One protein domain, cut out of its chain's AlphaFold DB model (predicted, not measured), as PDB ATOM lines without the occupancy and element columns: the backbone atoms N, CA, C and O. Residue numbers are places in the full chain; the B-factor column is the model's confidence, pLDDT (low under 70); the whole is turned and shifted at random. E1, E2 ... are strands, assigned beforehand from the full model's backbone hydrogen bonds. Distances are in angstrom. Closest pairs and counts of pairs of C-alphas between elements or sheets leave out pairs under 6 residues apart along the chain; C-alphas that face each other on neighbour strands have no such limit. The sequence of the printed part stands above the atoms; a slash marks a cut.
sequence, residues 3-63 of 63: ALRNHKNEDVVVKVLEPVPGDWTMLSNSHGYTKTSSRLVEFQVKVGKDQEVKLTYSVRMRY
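AT A GLANCE: This is residues 3 to 63 of the 63 residues of an uncharacterized protein of Nitrospirae bacterium (UniProt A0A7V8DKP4). The domain is a rod of strands: the three-stranded sheet E2 - E5 - E4 runs along one side, and E6 running on into E7 makes a line along the other. E1 pairs beside E6 toward one end of the rod, and E3 pairs beside E7 toward the other. The 61 printed residues hold seven named strands, in the order E1 to E7, and no named helix; the class is all strand, and the three sheets are antiparallel. The whole is only just loose, close to compact, with a radius of gyration of the C-alphas of 13.1 A and spans of 44 by 17 by 14 A.

HOW THE PARTS SIT: In the largest sheet, inner strand E5, residues 40 to 47, is antiparallel to edge strand E2, residues 12 to 19, at 159 degrees; N 14 and O 45 are 2.8 A apart, within hydrogen-bond range. The other edge strand, E4, residues 33 to 37, forms a hairpin with E5, antiparallel at 150 degrees, with N 34 and O 42 at 2.8 A. E6, residues 52 to 55, comes closest to E5 where the C-alphas of Val 47 and Val 53 are 6.1 A apart. E1, residues 3 to 5, is antiparallel to E6 at 150 degrees, with N 4 and O 53 at 2.8 A. E6 runs on into E7, residues 57 to 62, at 21 degrees. E3, residues 23 to 29, is antiparallel to E7 at 157 degrees, with N 27 and O 58 at 2.8 A. E5 and E7 are apart, and so are E3 and E5.

IN THESE COORDINATES: E1 begins at C-alpha 3, (209.906, 157.725, 236.177). E2 measures 22.2 A, E5 21.6 A, E3 17.3 A and E7 16.5 A from first to last C-alpha. E7 ends at C-alpha 62, (225.342, 154.247, 214.737).

THE WHOLE: The two C-alphas farthest apart, those of Asn 9 and Tyr 63, are 44.4 A apart. The printed part has no cut. The link from E1 to E2 is short, and the other links are tight. The mean pLDDT of the printed part is 94.7, and no printed residue is under 70.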
ATOM      1  N   ALA A   3     210.601 158.067 234.938       96.94
ATOM      2  CA  ALA A   3     209.906 157.725 236.177       96.94
ATOM      3  C   ALA A   3     208.423 157.486 235.878       96.94
ATOM      4  O   ALA A   3     207.761 158.341 235.291       96.94
ATOM      5  N   LEU A   4     207.918 156.319 236.268       96.38
ATOM      6  CA  LEU A   4     206.528 155.919 236.095       96.38
ATOM      7  C   LEU A   4     205.889 155.813 237.473       96.38
ATOM      8  O   LEU A   4     206.306 154.984 238.278       96.38
ATOM      9  N   ARG A   5     204.877 156.638 237.735       97.19
ATOM     10  CA  ARG A   5     204.149 156.638 239.003       97.19
ATOM     11  C   ARG A   5     202.702 156.237 238.778       97.19
ATOM     12  O   ARG A   5     202.002 156.847 237.973       97.19
ATOM     13  N   ASN A   6     202.262 155.212 239.494       97.12
ATOM     14  CA  ASN A   6     200.892 154.736 239.447       97.12
ATOM     15  C   ASN A   6     200.118 155.280 240.647       97.12
ATOM     16  O   ASN A   6     200.340 154.835 241.759       97.12
ATOM     17  N   HIS A   7     199.183 156.200 240.418       96.38
ATOM     18  CA  HIS A   7     198.289 156.724 241.462       96.38
ATOM     19  C   HIS A   7     196.974 155.938 241.602       96.38
ATOM     20  O   HIS A   7     196.075 156.347 242.336       96.38
ATOM     21  N   LYS A   8     196.805 154.840 240.860       95.56
ATOM     22  CA  LYS A   8     195.603 154.011 240.949       95.56
ATOM     23  C   LYS A   8     195.678 153.091 242.157       95.56
ATOM     24  O   LYS A   8     196.748 152.759 242.658       95.56
ATOM     25  N   ASN A   9     194.504 152.612 242.559       95.75
ATOM     26  CA  ASN A   9     194.331 151.639 243.631       95.75
ATOM     27  C   ASN A   9     194.520 150.176 243.184       95.75
ATOM     28  O   ASN A   9     194.087 149.270 243.890       95.75
ATOM     29  N   GLU A  10     195.151 149.955 242.035       96.56
ATOM     30  CA  GLU A  10     195.347 148.654 241.395       96.56
ATOM     31  C   GLU A  10     196.734 148.607 240.747       96.56
ATOM     32  O   GLU A  10     197.300 149.653 240.416       96.56
ATOM     33  N   ASP A  11     197.263 147.405 240.544       97.19
ATOM     34  CA  ASP A  11     198.500 147.207 239.795       97.19
ATOM     35  C   ASP A  11     198.253 147.444 238.306       97.19
ATOM     36  O   ASP A  11     197.267 146.967 237.741       97.19
ATOM     37  N   VAL A  12     199.171 148.151 237.648       97.88
ATOM     38  CA  VAL A  12     199.061 148.439 236.215       97.88
ATOM     39  C   VAL A  12     200.313 148.030 235.458       97.88
ATOM     40  O   VAL A  12     201.423 148.017 235.990       97.88
ATOM     41  N   VAL A  13     200.134 147.732 234.173       97.56
ATOM     42  CA  VAL A  13     201.239 147.583 233.226       97.56
ATOM     43  C   VAL A  13     201.265 148.815 232.340       97.56
ATOM     44  O   VAL A  13     200.353 149.041 231.545       97.56
ATOM     45  N   VAL A  14     202.313 149.618 232.476       96.88
ATOM     46  CA  VAL A  14     202.539 150.781 231.624       96.88
ATOM     47  C   VAL A  14     203.328 150.338 230.401       96.88
ATOM     48  O   VAL A  14     204.435 149.807 230.515       96.88
ATOM     49  N   LYS A  15     202.752 150.572 229.223       97.31
ATOM     50  CA  LYS A  15     203.417 150.376 227.938       97.31
ATOM     51  C   LYS A  15     204.110 151.675 227.536       97.31
ATOM     52  O   LYS A  15     203.440 152.666 227.259       97.31
ATOM     53  N   VAL A  16     205.438 151.667 227.508       96.81
ATOM     54  CA  VAL A  16     206.253 152.813 227.084       96.81
ATOM     55  C   VAL A  16     206.758 152.551 225.671       96.81
ATOM     56  O   VAL A  16     207.384 151.523 225.427       96.81
ATOM     57  N   LEU A  17     206.470 153.467 224.749       95.94
ATOM     58  CA  LEU A  17     206.918 153.421 223.360       95.94
ATOM     59  C   LEU A  17     207.950 154.527 223.148       95.94
ATOM     60  O   LEU A  17     207.579 155.692 223.066       95.94
ATOM     61  N   GLU A  18     209.224 154.156 223.057       93.88
ATOM     62  CA  GLU A  18     210.332 155.096 222.877       93.88
ATOM     63  C   GLU A  18     210.830 155.058 221.427       93.88
ATOM     64  O   GLU A  18     211.386 154.042 220.981       93.88
ATOM     65  N   PRO A  19     210.640 156.139 220.654       93.94
ATOM     66  CA  PRO A  19     211.256 156.281 219.347       93.94
ATOM     67  C   PRO A  19     212.767 156.472 219.501       93.94
ATOM     68  O   PRO A  19     213.223 157.411 220.149       93.94
ATOM     69  N   VAL A  20     213.556 155.611 218.863       92.00
ATOM     70  CA  VAL A  20     215.016 155.728 218.809       92.00
ATOM     71  C   VAL A  20     215.422 155.925 217.346       92.00
ATOM     72  O   VAL A  20     215.278 154.997 216.544       92.00
ATOM     73  N   PRO A  21     215.868 157.131 216.955       89.12
ATOM     74  CA  PRO A  21     216.219 157.419 215.572       89.12
ATOM     75  C   PRO A  21     217.506 156.699 215.147       89.12
ATOM     76  O   PRO A  21     218.357 156.365 215.969       89.12
ATOM     77  N   GLY A  22     217.654 156.518 213.832       88.31
ATOM     78  CA  GLY A  22     218.838 155.902 213.230       88.31
ATOM     79  C   GLY A  22     218.964 154.406 213.509       88.31
ATOM     80  O   GLY A  22     218.021 153.750 213.959       88.31
ATOM     81  N   ASP A  23     220.144 153.869 213.212       90.56
ATOM     82  CA  ASP A  23     220.511 152.523 213.621       90.56
ATOM     83  C   ASP A  23     221.013 152.552 215.058       90.56
ATOM     84  O   ASP A  23     221.849 153.368 215.445       90.56
ATOM     85  N   TRP A  24     220.508 151.642 215.881       92.94
ATOM     86  CA  TRP A  24     220.875 151.594 217.287       92.94
ATOM     87  C   TRP A  24     220.918 150.168 217.812       92.94
ATOM     88  O   TRP A  24     220.283 149.242 217.295       92.94
ATOM     89  N   THR A  25     221.692 149.996 218.877       92.94
ATOM     90  CA  THR A  25     221.784 148.749 219.633       92.94
ATOM     91  C   THR A  25     221.543 149.038 221.107       92.94
ATOM     92  O   THR A  25     222.090 150.002 221.648       92.94
ATOM     93  N   MET A  26     220.718 148.216 221.757       94.62
ATOM     94  CA  MET A  26     220.521 148.297 223.201       94.62
ATOM     95  C   MET A  26     221.809 147.877 223.913       94.62
ATOM     96  O   MET A  26     222.337 146.805 223.628       94.62
ATOM     97  N   LEU A  27     222.313 148.709 224.822       95.69
ATOM     98  CA  LEU A  27     223.470 148.378 225.659       95.69
ATOM     99  C   LEU A  27     223.041 147.858 227.029       95.69
ATOM    100  O   LEU A  27     223.617 146.903 227.538       95.69
ATOM    101  N   SER A  28     222.046 148.503 227.634       94.94
ATOM    102  CA  SER A  28     221.513 148.122 228.939       94.94
ATOM    103  C   SER A  28     220.063 148.557 229.089       94.94
ATOM    104  O   SER A  28     219.633 149.545 228.494       94.94
ATOM    105  N   ASN A  29     219.312 147.820 229.900       96.19
ATOM    106  CA  ASN A  29     217.898 148.050 230.160       96.19
ATOM    107  C   ASN A  29     217.539 147.504 231.548       96.19
ATOM    108  O   ASN A  29     217.911 146.382 231.882       96.19
ATOM    109  N   SER A  30     216.806 148.276 232.355       95.56
ATOM    110  CA  SER A  30     216.316 147.803 233.659       95.56
ATOM    111  C   SER A  30     215.080 146.910 233.557       95.56
ATOM    112  O   SER A  30     214.790 146.163 234.484       95.56
ATOM    113  N   HIS A  31     214.356 146.980 232.439       96.12
ATOM    114  CA  HIS A  31     213.142 146.207 232.180       96.12
ATOM    115  C   HIS A  31     213.233 145.540 230.814       96.12
ATOM    116  O   HIS A  31     213.919 146.042 229.920       96.12
ATOM    117  N   GLY A  32     212.532 144.419 230.648       95.00
ATOM    118  CA  GLY A  32     212.416 143.752 229.355       95.00
ATOM    119  C   GLY A  32     211.888 144.706 228.284       95.00
ATOM    120  O   GLY A  32     210.999 145.520 228.548       95.00
ATOM    121  N   TYR A  33     212.453 144.603 227.086       96.38
ATOM    122  CA  TYR A  33     212.065 145.423 225.949       96.38
ATOM    123  C   TYR A  33     211.774 144.558 224.732       96.38
ATOM    124  O   TYR A  33     212.326 143.471 224.573       96.38
ATOM    125  N   THR A  34     210.931 145.078 223.851       96.06
ATOM    126  CA  THR A  34     210.673 144.512 222.531       96.06
ATOM    127  C   THR A  34     211.022 145.554 221.482       96.06
ATOM    128  O   THR A  34     210.517 146.675 221.516       96.06
ATOM    129  N   LYS A  35     211.893 145.202 220.534       93.25
ATOM    130  CA  LYS A  35     212.160 146.042 219.363       93.25
ATOM    131  C   LYS A  35     211.032 145.830 218.351       93.25
ATOM    132  O   LYS A  35     211.078 144.896 217.560       93.25
ATOM    133  N   THR A  36     209.998 146.663 218.423       92.38
ATOM    134  CA  THR A  36     208.791 146.546 217.585       92.38
ATOM    135  C   THR A  36     209.004 147.067 216.166       92.38
ATOM    136  O   THR A  36     208.302 146.661 215.246       92.38
ATOM    137  N   SER A  37     210.000 147.931 215.956       90.31
ATOM    138  CA  SER A  37     210.485 148.301 214.624       90.31
ATOM    139  C   SER A  37     211.973 148.657 214.661       90.31
ATOM    140  O   SER A  37     212.593 148.687 215.724       90.31
ATOM    141  N   SER A  38     212.569 148.982 213.511       86.69
ATOM    142  CA  SER A  38     213.953 149.474 213.451       86.69
ATOM    143  C   SER A  38     214.192 150.711 214.326       86.69
ATOM    144  O   SER A  38     215.303 150.874 214.823       86.69
ATOM    145  N   ARG A  39     213.154 151.522 214.581       91.50
ATOM    146  CA  ARG A  39     213.231 152.819 215.276       91.50
ATOM    147  C   ARG A  39     212.330 152.935 216.504       91.50
ATOM    148  O   ARG A  39     212.142 154.032 217.013       91.50
ATOM    149  N   LEU A  40     211.733 151.838 216.960       94.50
ATOM    150  CA  LEU A  40     210.811 151.862 218.090       94.50
ATOM    151  C   LEU A  40     211.145 150.734 219.053       94.50
ATOM    152  O   LEU A  40     211.267 149.574 218.647       94.50
ATOM    153  N   VAL A  41     211.276 151.091 220.325       95.62
ATOM    154  CA  VAL A  41     211.396 150.140 221.421       95.62
ATOM    155  C   VAL A  41     210.190 150.258 222.340       95.62
ATOM    156  O   VAL A  41     209.744 151.349 222.686       95.62
ATOM    157  N   GLU A  42     209.638 149.108 222.700       97.12
ATOM    158  CA  GLU A  42     208.524 148.982 223.624       97.12
ATOM    159  C   GLU A  42     209.009 148.387 224.942       97.12
ATOM    160  O   GLU A  42     209.658 147.341 224.947       97.12
ATOM    161  N   PHE A  43     208.633 149.011 226.054       97.56
ATOM    162  CA  PHE A  43     208.812 148.467 227.394       97.56
ATOM    163  C   PHE A  43     207.451 148.206 228.028       97.56
ATOM    164  O   PHE A  43     206.549 149.041 227.948       97.56
ATOM    165  N   GLN A  44     207.324 147.066 228.702       97.12
ATOM    166  CA  GLN A  44     206.176 146.762 229.551       97.12
ATOM    167  C   GLN A  44     206.631 146.808 231.004       97.12
ATOM    168  O   GLN A  44     207.329 145.913 231.479       97.12
ATOM    169  N   VAL A  45     206.263 147.880 231.700       97.38
ATOM    170  CA  VAL A  45     206.695 148.125 233.075       97.38
ATOM    171  C   VAL A  45     205.515 147.910 234.008       97.38
ATOM    172  O   VAL A  45     204.520 148.630 233.943       97.38
ATOM    173  N   LYS A  46     205.623 146.906 234.880       97.31
ATOM    174  CA  LYS A  46     204.668 146.704 235.971       97.31
ATOM    175  C   LYS A  46     204.912 147.776 237.026       97.31
ATOM    176  O   LYS A  46     206.019 147.867 237.550       97.31
ATOM    177  N   VAL A  47     203.892 148.567 237.328       97.62
ATOM    178  CA  VAL A  47     203.922 149.570 238.393       97.62
ATOM    179  C   VAL A  47     202.810 149.210 239.367       97.62
ATOM    180  O   VAL A  47     201.628 149.276 239.022       97.62
ATOM    181  N   GLY A  48     203.195 148.772 240.565       97.50
ATOM    182  CA  GLY A  48     202.239 148.396 241.604       97.50
ATOM    183  C   GLY A  48     201.348 149.566 242.021       97.50
ATOM    184  O   GLY A  48     201.643 150.729 241.721       97.50
ATOM    185  N   LYS A  49     200.246 149.264 242.706       96.88
ATOM    186  CA  LYS A  49     199.367 150.263 243.331       96.88
ATOM    187  C   LYS A  49     200.166 151.299 244.135       96.88
ATOM    188  O   LYS A  49     200.929 150.923 245.020       96.88
ATOM    189  N   ASP A  50     199.922 152.585 243.883       95.69
ATOM    190  CA  ASP A  50     200.553 153.724 244.582       95.69
ATOM    191  C   ASP A  50     202.099 153.701 244.593       95.69
ATOM    192  O   ASP A  50     202.745 154.314 245.443       95.69
ATOM    193  N   GLN A  51     202.719 152.985 243.647       96.81
ATOM    194  CA  GLN A  51     204.173 152.870 243.544       96.81
ATOM    195  C   GLN A  51     204.762 153.720 242.418       96.81
ATOM    196  O   GLN A  51     204.102 154.086 241.442       96.81
ATOM    197  N   GLU A  52     206.059 153.994 242.550       97.25
ATOM    198  CA  GLU A  52     206.897 154.569 241.504       97.25
ATOM    199  C   GLU A  52     207.959 153.554 241.067       97.25
ATOM    200  O   GLU A  52     208.628 152.937 241.896       97.25
ATOM    201  N   VAL A  53     208.139 153.409 239.755       97.69
ATOM    202  CA  VAL A  53     209.161 152.560 239.138       97.69
ATOM    203  C   VAL A  53     209.975 153.388 238.150       97.69
ATOM    204  O   VAL A  53     209.434 154.179 237.376       97.69
ATOM    205  N   LYS A  54     211.299 153.199 238.151       97.62
ATOM    206  CA  LYS A  54     212.216 153.894 237.239       97.62
ATOM    207  C   LYS A  54     212.654 152.977 236.101       97.62
ATOM    208  O   LYS A  54     213.342 151.977 236.306       97.62
ATOM    209  N   LEU A  55     212.303 153.362 234.879       97.19
ATOM    210  CA  LEU A  55     212.798 152.757 233.652       97.19
ATOM    211  C   LEU A  55     214.116 153.433 233.242       97.19
ATOM    212  O   LEU A  55     214.181 154.639 232.992       97.19
ATOM    213  N   THR A  56     215.191 152.653 233.167       97.06
ATOM    214  CA  THR A  56     216.508 153.098 232.706       97.06
ATOM    215  C   THR A  56     216.943 152.228 231.539       97.06
ATOM    216  O   THR A  56     216.785 151.008 231.557       97.06
ATOM    217  N   TYR A  57     217.464 152.864 230.498       95.88
ATOM    218  CA  TYR A  57     217.991 152.185 229.326       95.88
ATOM    219  C   TYR A  57     219.065 153.051 228.670       95.88
ATOM    220  O   TYR A  57     219.016 154.280 228.761       95.88
ATOM    221  N   SER A  58     220.015 152.399 228.007       95.19
ATOM    222  CA  SER A  58     221.089 153.052 227.259       95.19
ATOM    223  C   SER A  58     221.204 152.436 225.874       95.19
ATOM    224  O   SER A  58     221.394 151.228 225.740       95.19
ATOM    225  N   VAL A  59     221.112 153.267 224.839       94.62
ATOM    226  CA  VAL A  59     221.296 152.863 223.440       94.62
ATOM    227  C   VAL A  59     222.631 153.376 222.915       94.62
ATOM    228  O   VAL A  59     223.079 154.462 223.276       94.62
ATOM    229  N   ARG A  60     223.253 152.608 222.021       94.00
ATOM    230  CA  ARG A  60     224.347 153.088 221.175       94.00
ATOM    231  C   ARG A  60     223.797 153.388 219.795       94.00
ATOM    232  O   ARG A  60     223.348 152.460 219.127       94.00
ATOM    233  N   MET A  61     223.862 154.645 219.378       92.31
ATOM    234  CA  MET A  61     223.533 155.033 218.007       92.31
ATOM    235  C   MET A  61     224.728 154.772 217.086       92.31
ATOM    236  O   MET A  61     225.883 154.969 217.476       92.31
ATOM    237  N   ARG A  62     224.435 154.291 215.881       84.94
ATOM    238  CA  ARG A  62     225.342 154.247 214.737       84.94
ATOM    239  C   ARG A  62     224.832 155.296 213.748       84.94
ATOM    240  O   ARG A  62     223.647 155.288 213.419       84.94
ATOM    241  N   TYR A  63     225.713 156.218 213.378       70.31
ATOM    242  CA  TYR A  63     225.443 157.303 212.436       70.31
ATOM    243  C   TYR A  63     225.958 156.924 211.055       70.31
ATOM    244  O   TYR A  63     226.990 156.211 211.014       70.31
TER     245      TYR A  63